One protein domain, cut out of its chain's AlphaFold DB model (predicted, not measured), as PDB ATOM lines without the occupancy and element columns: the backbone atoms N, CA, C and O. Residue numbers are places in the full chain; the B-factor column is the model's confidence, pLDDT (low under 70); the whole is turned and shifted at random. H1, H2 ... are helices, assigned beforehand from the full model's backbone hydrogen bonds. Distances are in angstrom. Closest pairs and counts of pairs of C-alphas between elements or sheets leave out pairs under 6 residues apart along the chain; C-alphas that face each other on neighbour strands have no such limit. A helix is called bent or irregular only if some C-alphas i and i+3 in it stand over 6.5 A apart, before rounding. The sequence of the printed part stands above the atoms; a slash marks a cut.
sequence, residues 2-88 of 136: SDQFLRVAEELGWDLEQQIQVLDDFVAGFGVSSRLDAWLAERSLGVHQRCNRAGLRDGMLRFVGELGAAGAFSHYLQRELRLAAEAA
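This is residues 2 to 88 of the 136 residues of an uncharacterized protein of Spiribacter sp. E85 (UniProt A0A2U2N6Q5). The longest helix, H5, runs side by side with the shorter H1 toward one end of an elongated body; H2 and H4, side by side and running the same way, make its middle, and H3 packs on H4 at a steep tilt toward the other end. The printed part has 87 residues, with five named helices in the order H1 H2 H3 H4 H5 and no named strand; the class is all helix. The whole is compact, with a radius of gyration of the C-alphas of 12.9 A, and the C-alphas span 39 by 24 by 19 A.

Find C-alpha 70 at (13.705, 36.623, 36.134); from there H5, residues 70 to 88, runs 27.3 A to C-alpha 88 at (17.952, 44.370, 10.341). Go back to C-alpha 2 at (10.802, 45.823, 34.710), where H1, residues 2 to 11, begins its 14.2 A. H2 holds residues 16 to 29 and is 20.0 A long; H4, residues 53 to 66, is also 20.0 A long. Between them in the chain is H3, residues 33 to 42, 14.3 A long. No helix is bent or irregular.

Start at H5, which touches H1 with residues 74 to 81 alone. Look at Val 8 and Leu 77, their closest C-alphas, 7.2 A apart; the two helices run the same way at a shallow tilt of 1 degrees. H5 and H2 are close but not clearly touching, with the C-alphas of Phe 26 and Phe 73 closest at 7.5 A. H1 and H2 are also close but not clearly touching, at 6.7 A between the closest C-alphas, those of Ala 9 and Gln 19. At Ile 20 and Arg 57, the closest C-alphas at 5.6 A, H2 touches H4, the same way at a shallow tilt of 31 degrees. H4 touches H3 with residues 59 to 63 alone; their closest C-alphas are those of Leu 36 and Phe 63, 6.9 A apart, and they run opposite ways at a steep tilt of 69 degrees, only just short of about perpendicular. H2 and H3 only just touch, and only at the corner by their link, with 3 pairs of C-alphas within 8 A; the closest are those of Val 27 and Ser 33, 5.6 A apart. H3 is apart from H1 and from H5. In H1, H2, H3, H4 and H5 every O i to N i+4 pair is within hydrogen-bond range.

The two C-alphas farthest apart are those of Glu 42 and Ala 88, 40.8 A. The printed part has no cut. The links H1 to H2, H2 to H3 and H4 to H5 are tight, and the ten-residue link H3 to H4 is short. Look there for low confidence: residues 46 to 51 have pLDDT under 70, while the mean of the printed part is 90.1.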
ATOM      1  N   SER A   2      11.669  44.916  35.483       88.75
ATOM      2  CA  SER A   2      10.802  45.823  34.710       88.75
ATOM      3  C   SER A   2      11.574  46.917  33.961       88.75
ATOM      4  O   SER A   2      11.328  47.116  32.779       88.75
ATOM      5  N   ASP A   3      12.582  47.540  34.584       92.69
ATOM      6  CA  ASP A   3      13.431  48.534  33.901       92.69
ATOM      7  C   ASP A   3      14.217  47.951  32.722       92.69
ATOM      8  O   ASP A   3      14.414  48.620  31.715       92.69
ATOM      9  N   GLN A   4      14.671  46.699  32.835       93.38
ATOM     10  CA  GLN A   4      15.368  46.019  31.742       93.38
ATOM     11  C   GLN A   4      14.411  45.792  30.572       93.38
ATOM     12  O   GLN A   4      14.764  46.093  29.439       93.38
ATOM     13  N   PHE A   5      13.204  45.297  30.854       95.69
ATOM     14  CA  PHE A   5      12.178  45.091  29.838       95.69
ATOM     15  C   PHE A   5      11.829  46.388  29.108       95.69
ATOM     16  O   PHE A   5      11.821  46.408  27.885       95.69
ATOM     17  N   LEU A   6      11.595  47.477  29.846       95.44
ATOM     18  CA  LEU A   6      11.221  48.757  29.247       95.44
ATOM     19  C   LEU A   6      12.346  49.362  28.402       95.44
ATOM     20  O   LEU A   6      12.059  49.918  27.349       95.44
ATOM     21  N   ARG A   7      13.613  49.205  28.805       95.75
ATOM     22  CA  ARG A   7      14.760  49.627  27.981       95.75
ATOM     23  C   ARG A   7      14.855  48.838  26.680       95.75
ATOM     24  O   ARG A   7      15.064  49.435  25.636       95.75
ATOM     25  N   VAL A   8      14.669  47.517  26.737       94.75
ATOM     26  CA  VAL A   8      14.654  46.668  25.533       94.75
ATOM     27  C   VAL A   8      13.471  47.026  24.636       94.75
ATOM     28  O   VAL A   8      13.630  47.125  23.426       94.75
ATOM     29  N   ALA A   9      12.299  47.271  25.224       95.81
ATOM     30  CA  ALA A   9      11.123  47.709  24.489       95.81
ATOM     31  C   ALA A   9      11.362  49.050  23.781       95.81
ATOM     32  O   ALA A   9      10.997  49.196  22.623       95.81
ATOM     33  N   GLU A  10      12.000  50.013  24.447       96.06
ATOM     34  CA  GLU A  10      12.377  51.291  23.839       96.06
ATOM     35  C   GLU A  10      13.394  51.104  22.704       96.06
ATOM     36  O   GLU A  10      13.194  51.631  21.613       96.06
ATOM     37  N   GLU A  11      14.439  50.308  22.934       95.56
ATOM     38  CA  GLU A  11      15.482  50.010  21.945       95.56
ATOM     39  C   GLU A  11      14.918  49.343  20.684       95.56
ATOM     40  O   GLU A  11      15.331  49.663  19.571       95.56
ATOM     41  N   LEU A  12      13.939  48.453  20.851       94.69
ATOM     42  CA  LEU A  12      13.275  47.748  19.756       94.69
ATOM     43  C   LEU A  12      12.053  48.491  19.198       94.69
ATOM     44  O   LEU A  12      11.416  48.003  18.266       94.69
ATOM     45  N   GLY A  13      11.718  49.662  19.747       94.81
ATOM     46  CA  GLY A  13      10.568  50.455  19.313       94.81
ATOM     47  C   GLY A  13       9.213  49.792  19.582       94.81
ATOM     48  O   GLY A  13       8.248  50.062  18.868       94.81
ATOM     49  N   TRP A  14       9.123  48.925  20.592       96.81
ATOM     50  CA  TRP A  14       7.895  48.224  20.945       96.81
ATOM     51  C   TRP A  14       6.863  49.161  21.561       96.81
ATOM     52  O   TRP A  14       7.041  49.705  22.659       96.81
ATOM     53  N   ASP A  15       5.720  49.268  20.890       95.44
ATOM     54  CA  ASP A  15       4.534  49.884  21.464       95.44
ATOM     55  C   ASP A  15       3.941  49.030  22.607       95.44
ATOM     56  O   ASP A  15       4.393  47.926  22.925       95.44
ATOM     57  N   LEU A  16       2.914  49.558  23.270       93.25
ATOM     58  CA  LEU A  16       2.292  48.890  24.412       93.25
ATOM     59  C   LEU A  16       1.578  47.576  24.038       93.25
ATOM     60  O   LEU A  16       1.426  46.696  24.887       93.25
ATOM     61  N   GLU A  17       1.127  47.438  22.794       94.44
ATOM     62  CA  GLU A  17       0.511  46.209  22.294       94.44
ATOM     63  C   GLU A  17       1.565  45.119  22.153       94.44
ATOM     64  O   GLU A  17       1.411  44.033  22.712       94.44
ATOM     65  N   GLN A  18       2.674  45.460  21.503       95.88
ATOM     66  CA  GLN A  18       3.824  44.586  21.309       95.88
ATOM     67  C   GLN A  18       4.442  44.173  22.643       95.88
ATOM     68  O   GLN A  18       4.715  42.996  22.848       95.88
ATOM     69  N   GLN A  19       4.581  45.097  23.598       96.06
ATOM     70  CA  GLN A  19       5.072  44.772  24.941       96.06
ATOM     71  C   GLN A  19       4.223  43.690  25.623       96.06
ATOM     72  O   GLN A  19       4.762  42.782  26.249       96.06
ATOM     73  N   ILE A  20       2.898  43.781  25.514       95.06
ATOM     74  CA  ILE A  20       1.988  42.792  26.101       95.06
ATOM     75  C   ILE A  20       2.059  41.472  25.341       95.06
ATOM     76  O   ILE A  20       2.124  40.431  25.986       95.06
ATOM     77  N   GLN A  21       2.123  41.510  24.009       95.62
ATOM     78  CA  GLN A  21       2.279  40.303  23.199       95.62
ATOM     79  C   GLN A  21       3.568  39.554  23.547       95.62
ATOM     80  O   GLN A  21       3.531  38.360  23.803       95.62
ATOM     81  N   VAL A  22       4.697  40.256  23.659       95.69
ATOM     82  CA  VAL A  22       5.992  39.655  24.017       95.69
ATOM     83  C   VAL A  22       5.954  39.009  25.406       95.69
ATOM     84  O   VAL A  22       6.562  37.960  25.624       95.69
ATOM     85  N   LEU A  23       5.253  39.628  26.362       95.31
ATOM     86  CA  LEU A  23       5.053  39.050  27.693       95.31
ATOM     87  C   LEU A  23       4.160  37.807  27.640       95.31
ATOM     88  O   LEU A  23       4.434  36.842  28.353       95.31
ATOM     89  N   ASP A  24       3.124  37.823  26.806       94.69
ATOM     90  CA  ASP A  24       2.228  36.685  26.604       94.69
ATOM     91  C   ASP A  24       2.967  35.511  25.950       94.69
ATOM     92  O   ASP A  24       2.933  34.397  26.468       94.69
ATOM     93  N   ASP A  25       3.756  35.777  24.908       95.50
ATOM     94  CA  ASP A  25       4.589  34.788  24.219       95.50
ATOM     95  C   ASP A  25       5.592  34.132  25.177       95.50
ATOM     96  O   ASP A  25       5.770  32.909  25.175       95.50
ATOM     97  N   PHE A  26       6.218  34.925  26.052       95.31
ATOM     98  CA  PHE A  26       7.109  34.401  27.082       95.31
ATOM     99  C   PHE A  26       6.370  33.473  28.058       95.31
ATOM    100  O   PHE A  26       6.835  32.367  28.347       95.31
ATOM    101  N   VAL A  27       5.215  33.906  28.565       94.00
ATOM    102  CA  VAL A  27       4.393  33.146  29.520       94.00
ATOM    103  C   VAL A  27       3.856  31.856  28.889       94.00
ATOM    104  O   VAL A  27       3.861  30.806  29.543       94.00
ATOM    105  N   ALA A  28       3.447  31.914  27.621       93.31
ATOM    106  CA  ALA A  28       3.006  30.771  26.834       93.31
ATOM    107  C   ALA A  28       4.146  29.771  26.615       93.31
ATOM    108  O   ALA A  28       3.975  28.579  26.873       93.31
ATOM    109  N   GLY A  29       5.337  30.250  26.242       92.19
ATOM    110  CA  GLY A  29       6.536  29.418  26.112       92.19
ATOM    111  C   GLY A  29       6.964  28.763  27.429       92.19
ATOM    112  O   GLY A  29       7.511  27.661  27.425       92.19
ATOM    113  N   PHE A  30       6.670  29.403  28.562       87.94
ATOM    114  CA  PHE A  30       6.928  28.863  29.898       87.94
ATOM    115  C   PHE A  30       5.811  27.931  30.411       87.94
ATOM    116  O   PHE A  30       5.963  27.299  31.456       87.94
ATOM    117  N   GLY A  31       4.689  27.819  29.690       90.56
ATOM    118  CA  GLY A  31       3.585  26.910  30.014       90.56
ATOM    119  C   GLY A  31       2.731  27.343  31.210       90.56
ATOM    120  O   GLY A  31       2.147  26.494  31.883       90.56
ATOM    121  N   VAL A  32       2.668  28.645  31.509       92.00
ATOM    122  CA  VAL A  32       1.983  29.175  32.707       92.00
ATOM    123  C   VAL A  32       0.870  30.180  32.397       92.00
ATOM    124  O   VAL A  32       0.430  30.889  33.300       92.00
ATOM    125  N   SER A  33       0.355  30.210  31.164       90.94
ATOM    126  CA  SER A  33      -0.715  31.134  30.739       90.94
ATOM    127  C   SER A  33      -1.977  31.032  31.597       90.94
ATOM    128  O   SER A  33      -2.454  32.037  32.110       90.94
ATOM    129  N   SER A  34      -2.454  29.818  31.889       89.69
ATOM    130  CA  SER A  34      -3.635  29.628  32.748       89.69
ATOM    131  C   SER A  34      -3.423  30.134  34.181       89.69
ATOM    132  O   SER A  34      -4.359  30.590  34.839       89.69
ATOM    133  N   ARG A  35      -2.180  30.078  34.676       90.81
ATOM    134  CA  ARG A  35      -1.807  30.609  35.991       90.81
ATOM    135  C   ARG A  35      -1.716  32.132  35.968       90.81
ATOM    136  O   ARG A  35      -2.107  32.752  36.954       90.81
ATOM    137  N   LEU A  36      -1.230  32.719  34.873       91.38
ATOM    138  CA  LEU A  36      -1.260  34.164  34.666       91.38
ATOM    139  C   LEU A  36      -2.707  34.674  34.669       91.38
ATOM    140  O   LEU A  36      -3.004  35.608  35.407       91.38
ATOM    141  N   ASP A  37      -3.611  34.035  33.925       89.69
ATOM    142  CA  ASP A  37      -5.020  34.441  33.855       89.69
ATOM    143  C   ASP A  37      -5.687  34.432  35.233       89.69
ATOM    144  O   ASP A  37      -6.324  35.410  35.635       89.69
ATOM    145  N   ALA A  38      -5.489  33.352  35.996       90.56
ATOM    146  CA  ALA A  38      -5.994  33.245  37.361       90.56
ATOM    147  C   ALA A  38      -5.401  34.331  38.278       90.56
ATOM    148  O   ALA A  38      -6.126  34.960  39.048       90.56
ATOM    149  N   TRP A  39      -4.095  34.588  38.164       91.94
ATOM    150  CA  TRP A  39      -3.389  35.594  38.958       91.94
ATOM    151  C   TRP A  39      -3.858  37.024  38.646       91.94
ATOM    152  O   TRP A  39      -4.036  37.837  39.557       91.94
ATOM    153  N   LEU A  40      -4.096  37.329  37.366       90.62
ATOM    154  CA  LEU A  40      -4.634  38.612  36.917       90.62
ATOM    155  C   LEU A  40      -6.089  38.790  37.362       90.62
ATOM    156  O   LEU A  40      -6.458  39.877  37.809       90.62
ATOM    157  N   ALA A  41      -6.906  37.737  37.278       87.75
ATOM    158  CA  ALA A  41      -8.294  37.758  37.731       87.75
ATOM    159  C   ALA A  41      -8.398  38.018  39.243       87.75
ATOM    160  O   ALA A  41      -9.180  38.873  39.656       87.75
ATOM    161  N   GLU A  42      -7.565  37.356  40.054       87.94
ATOM    162  CA  GLU A  42      -7.491  37.558  41.509       87.94
ATOM    163  C   GLU A  42      -7.153  39.011  41.883       87.94
ATOM    164  O   GLU A  42      -7.634  39.538  42.884       87.94
ATOM    165  N   ARG A  43      -6.355  39.688  41.051       84.81
ATOM    166  CA  ARG A  43      -5.911  41.074  41.268       84.81
ATOM    167  C   ARG A  43      -6.758  42.114  40.546       84.81
ATOM    168  O   ARG A  43      -6.383  43.285  40.531       84.81
ATOM    169  N   SER A  44      -7.885  41.718  39.956       79.75
ATOM    170  CA  SER A  44      -8.754  42.618  39.190       79.75
ATOM    171  C   SER A  44      -8.058  43.299  37.996       79.75
ATOM    172  O   SER A  44      -8.453  44.380  37.563       79.75
ATOM    173  N   LEU A  45      -7.034  42.649  37.435       76.56
ATOM    174  CA  LEU A  45      -6.261  43.094  36.265       76.56
ATOM    175  C   LEU A  45      -6.634  42.332  34.978       76.56
ATOM    176  O   LEU A  45      -5.989  42.499  33.948       76.56
ATOM    177  N   GLY A  46      -7.658  41.476  35.031       62.94
ATOM    178  CA  GLY A  46      -8.097  40.664  33.895       62.94
ATOM    179  C   GLY A  46      -8.848  41.442  32.805       62.94
ATOM    180  O   GLY A  46      -9.404  42.514  33.044       62.94
ATOM    181  N   VAL A  47      -8.937  40.823  31.620       58.00
ATOM    182  CA  VAL A  47      -9.545  41.337  30.369       58.00
ATOM    183  C   VAL A  47     -10.998  41.825  30.531       58.00
ATOM    184  O   VAL A  47     -11.460  42.676  29.773       58.00
ATOM    185  N   HIS A  48     -11.728  41.328  31.533       55.81
ATOM    186  CA  HIS A  48     -13.126  41.696  31.792       55.81
ATOM    187  C   HIS A  48     -13.317  42.903  32.722       55.81
ATOM    188  O   HIS A  48     -14.446  43.361  32.901       55.81
ATOM    189  N   GLN A  49     -12.249  43.427  33.322       56.66
ATOM    190  CA  GLN A  49     -12.312  44.630  34.151       56.66
ATOM    191  C   GLN A  49     -11.705  45.815  33.395       56.66
ATOM    192  O   GLN A  49     -10.946  45.630  32.449       56.66
ATOM    193  N   ARG A  50     -12.042  47.053  33.788       61.66
ATOM    194  CA  ARG A  50     -11.505  48.301  33.197       61.66
ATOM    195  C   ARG A  50     -10.011  48.505  33.523       61.66
ATOM    196  O   ARG A  50      -9.603  49.581  33.952       61.66
ATOM    197  N   CYS A  51      -9.195  47.471  33.370       67.12
ATOM    198  CA  CYS A  51      -7.752  47.544  33.457       67.12
ATOM    199  C   CYS A  51      -7.249  48.309  32.231       67.12
ATOM    200  O   CYS A  51      -7.528  47.937  31.091       67.12
ATOM    201  N   ASN A  52      -6.511  49.396  32.451       84.06
ATOM    202  CA  ASN A  52      -5.790  50.025  31.356       84.06
ATOM    203  C   ASN A  52      -4.684  49.070  30.867       84.06
ATOM    204  O   ASN A  52      -4.152  48.252  31.618       84.06
ATOM    205  N   ARG A  53      -4.331  49.166  29.587       88.38
ATOM    206  CA  ARG A  53      -3.312  48.309  28.963       88.38
ATOM    207  C   ARG A  53      -1.969  48.380  29.705       88.38
ATOM    208  O   ARG A  53      -1.339  47.363  29.951       88.38
ATOM    209  N   ALA A  54      -1.568  49.567  30.162       89.44
ATOM    210  CA  ALA A  54      -0.342  49.736  30.942       89.44
ATOM    211  C   ALA A  54      -0.363  48.927  32.252       89.44
ATOM    212  O   ALA A  54       0.621  48.274  32.587       89.44
ATOM    213  N   GLY A  55      -1.502  48.898  32.949       89.75
ATOM    214  CA  GLY A  55      -1.696  48.108  34.161       89.75
ATOM    215  C   GLY A  55      -1.643  46.603  33.906       89.75
ATOM    216  O   GLY A  55      -1.103  45.876  34.738       89.75
ATOM    217  N   LEU A  56      -2.118  46.140  32.744       91.38
ATOM    218  CA  LEU A  56      -1.994  44.737  32.339       91.38
ATOM    219  C   LEU A  56      -0.521  44.352  32.154       91.38
ATOM    220  O   LEU A  56      -0.066  43.392  32.772       91.38
ATOM    221  N   ARG A  57       0.244  45.139  31.385       93.50
ATOM    222  CA  ARG A  57       1.693  44.938  31.211       93.50
ATOM    223  C   ARG A  57       2.416  44.888  32.558       93.50
ATOM    224  O   ARG A  57       3.209  43.983  32.811       93.50
ATOM    225  N   ASP A  58       2.139  45.853  33.432       92.94
ATOM    226  CA  ASP A  58       2.787  45.935  34.743       92.94
ATOM    227  C   ASP A  58       2.399  44.748  35.640       92.94
ATOM    228  O   ASP A  58       3.234  44.228  36.384       92.94
ATOM    229  N   GLY A  59       1.152  44.280  35.538       92.62
ATOM    230  CA  GLY A  59       0.672  43.057  36.175       92.62
ATOM    231  C   GLY A  59       1.425  41.818  35.693       92.62
ATOM    232  O   GLY A  59       1.945  41.067  36.513       92.62
ATOM    233  N   MET A  60       1.559  41.642  34.378       94.12
ATOM    234  CA  MET A  60       2.307  40.528  33.785       94.12
ATOM    235  C   MET A  60       3.781  40.541  34.216       94.12
ATOM    236  O   MET A  60       4.313  39.509  34.616       94.12
ATOM    237  N   LEU A  61       4.437  41.706  34.242       94.50
ATOM    238  CA  LEU A  61       5.817  41.828  34.735       94.50
ATOM    239  C   LEU A  61       5.950  41.435  36.213       94.50
ATOM    240  O   LEU A  61       6.908  40.759  36.593       94.50
ATOM    241  N   ARG A  62       4.986  41.825  37.057       93.88
ATOM    242  CA  ARG A  62       4.946  41.394  38.464       93.88
ATOM    243  C   ARG A  62       4.756  39.889  38.583       93.88
ATOM    244  O   ARG A  62       5.476  39.268  39.359       93.88
ATOM    245  N   PHE A  63       3.857  39.307  37.793       94.25
ATOM    246  CA  PHE A  63       3.653  37.863  37.750       94.25
ATOM    247  C   PHE A  63       4.943  37.116  37.390       94.25
ATOM    248  O   PHE A  63       5.323  36.184  38.095       94.25
ATOM    249  N   VAL A  64       5.668  37.556  36.355       93.44
ATOM    250  CA  VAL A  64       6.962  36.957  35.976       93.44
ATOM    251  C   VAL A  64       7.983  37.074  37.118       93.44
ATOM    252  O   VAL A  64       8.762  36.147  37.357       93.44
ATOM    253  N   GLY A  65       7.964  38.186  37.859       92.06
ATOM    254  CA  GLY A  65       8.760  38.367  39.073       92.06
ATOM    255  C   GLY A  65       8.407  37.369  40.180       92.06
ATOM    256  O   GLY A  65       9.298  36.700  40.699       92.06
ATOM    257  N   GLU A  66       7.119  37.226  40.507       92.94
ATOM    258  CA  GLU A  66       6.614  36.292  41.529       92.94
ATOM    259  C   GLU A  66       6.826  34.819  41.149       92.94
ATOM    260  O   GLU A  66       7.022  33.971  42.019       92.94
ATOM    261  N   LEU A  67       6.844  34.506  39.852       91.06
ATOM    262  CA  LEU A  67       7.166  33.177  39.337       91.06
ATOM    263  C   LEU A  67       8.637  32.791  39.583       91.06
ATOM    264  O   LEU A  67       8.982  31.614  39.504       91.06
ATOM    265  N   GLY A  68       9.512  33.765  39.860       89.69
ATOM    266  CA  GLY A  68      10.955  33.549  39.986       89.69
ATOM    267  C   GLY A  68      11.663  33.351  38.640       89.69
ATOM    268  O   GLY A  68      12.819  32.939  38.603       89.69
ATOM    269  N   ALA A  69      11.006  33.676  37.523       90.12
ATOM    270  CA  ALA A  69      11.516  33.441  36.172       90.12
ATOM    271  C   ALA A  69      12.411  34.580  35.641       90.12
ATOM    272  O   ALA A  69      12.635  34.689  34.438       90.12
ATOM    273  N   ALA A  70      12.953  35.429  36.521       89.56
ATOM    274  CA  ALA A  70      13.705  36.623  36.134       89.56
ATOM    275  C   ALA A  70      14.922  36.330  35.247       89.56
ATOM    276  O   ALA A  70      15.120  37.016  34.250       89.56
ATOM    277  N   GLY A  71      15.704  35.295  35.568       92.25
ATOM    278  CA  GLY A  71      16.864  34.912  34.756       92.25
ATOM    279  C   GLY A  71      16.471  34.409  33.363       92.25
ATOM    280  O   GLY A  71      17.035  34.850  32.364       92.25
ATOM    281  N   ALA A  72      15.459  33.538  33.287       92.94
ATOM    282  CA  ALA A  72      14.932  33.040  32.016       92.94
ATOM    283  C   ALA A  72      14.376  34.182  31.155       92.94
ATOM    284  O   ALA A  72      14.629  34.236  29.954       92.94
ATOM    285  N   PHE A  73      13.688  35.135  31.785       94.56
ATOM    286  CA  PHE A  73      13.167  36.312  31.110       94.56
ATOM    287  C   PHE A  73      14.281  37.224  30.581       94.56
ATOM    288  O   PHE A  73      14.220  37.665  29.439       94.56
ATOM    289  N   SER A  74      15.356  37.454  31.342       94.00
ATOM    290  CA  SER A  74      16.511  38.212  30.843       94.00
ATOM    291  C   SER A  74      17.164  37.548  29.625       94.00
ATOM    292  O   SER A  74      17.503  38.244  28.669       94.00
ATOM    293  N   HIS A  75      17.308  36.219  29.621       94.62
ATOM    294  CA  HIS A  75      17.812  35.486  28.453       94.62
ATOM    295  C   HIS A  75      16.870  35.577  27.252       94.62
ATOM    296  O   HIS A  75      17.326  35.731  26.119       94.62
ATOM    297  N   TYR A  76      15.562  35.514  27.497       95.19
ATOM    298  CA  TYR A  76      14.552  35.709  26.467       95.19
ATOM    299  C   TYR A  76      14.679  37.094  25.813       95.19
ATOM    300  O   TYR A  76      14.780  37.183  24.595       95.19
ATOM    301  N   LEU A  77      14.817  38.166  26.598       95.00
ATOM    302  CA  LEU A  77      15.003  39.520  26.056       95.00
ATOM    303  C   LEU A  77      16.299  39.679  25.250       95.00
ATOM    304  O   LEU A  77      16.310  40.342  24.217       95.00
ATOM    305  N   GLN A  78      17.393  39.045  25.680       94.81
ATOM    306  CA  GLN A  78      18.642  39.034  24.906       94.81
ATOM    307  C   GLN A  78      18.480  38.326  23.558       94.81
ATOM    308  O   GLN A  78      19.076  38.739  22.563       94.81
ATOM    309  N   ARG A  79      17.675  37.259  23.512       94.94
ATOM    310  CA  ARG A  79      17.345  36.577  22.260       94.94
ATOM    311  C   ARG A  79      16.561  37.497  21.326       94.94
ATOM    312  O   ARG A  79      16.904  37.531  20.150       94.94
ATOM    313  N   GLU A  80      15.583  38.243  21.833       94.12
ATOM    314  CA  GLU A  80      14.796  39.184  21.022       94.12
ATOM    315  C   GLU A  80      15.665  40.296  20.420       94.12
ATOM    316  O   GLU A  80      15.599  40.536  19.216       94.12
ATOM    317  N   LEU A  81      16.572  40.889  21.207       93.75
ATOM    318  CA  LEU A  81      17.554  41.856  20.695       93.75
ATOM    319  C   LEU A  81      18.405  41.269  19.563       93.75
ATOM    320  O   LEU A  81      18.620  41.906  18.533       93.75
ATOM    321  N   ARG A  82      18.881  40.032  19.739       94.19
ATOM    322  CA  ARG A  82      19.683  39.356  18.718       94.19
ATOM    323  C   ARG A  82      18.882  39.113  17.439       94.19
ATOM    324  O   ARG A  82      19.399  39.371  16.358       94.19
ATOM    325  N   LEU A  83      17.638  38.650  17.556       92.38
ATOM    326  CA  LEU A  83      16.773  38.412  16.400       92.38
ATOM    327  C   LEU A  83      16.459  39.705  15.647       92.38
ATOM    328  O   LEU A  83      16.481  39.709  14.420       92.38
ATOM    329  N   ALA A  84      16.226  40.807  16.361       91.38
ATOM    330  CA  ALA A  84      16.017  42.109  15.741       91.38
ATOM    331  C   ALA A  84      17.262  42.587  14.974       91.38
ATOM    332  O   ALA A  84      17.147  43.060  13.844       91.38
ATOM    333  N   ALA A  85      18.459  42.403  15.543       90.94
ATOM    334  CA  ALA A  85      19.711  42.731  14.865       90.94
ATOM    335  C   ALA A  85      19.933  41.870  13.606       90.94
ATOM    336  O   ALA A  85      20.300  42.392  12.554       90.94
ATOM    337  N   GLU A  86      19.674  40.563  13.690       91.69
ATOM    338  CA  GLU A  86      19.756  39.645  12.546       91.69
ATOM    339  C   GLU A  86      18.750  40.028  11.442       91.69
ATOM    340  O   GLU A  86      19.112  40.064  10.265       91.69
ATOM    341  N   ALA A  87      17.517  40.392  11.810       89.69
ATOM    342  CA  ALA A  87      16.494  40.846  10.869       89.69
ATOM    343  C   ALA A  87      16.877  42.165  10.177       89.69
ATOM    344  O   ALA A  87      16.685  42.300   8.969       89.69
ATOM    345  N   ALA A  88      17.470  43.113  10.908       87.44
ATOM    346  CA  ALA A  88      17.952  44.370  10.341       87.44
ATOM    347  C   ALA A  88      19.089  44.147   9.328       87.44
ATOM    348  O   ALA A  88      19.097  44.757   8.259       87.44
TER     349      ALA A  88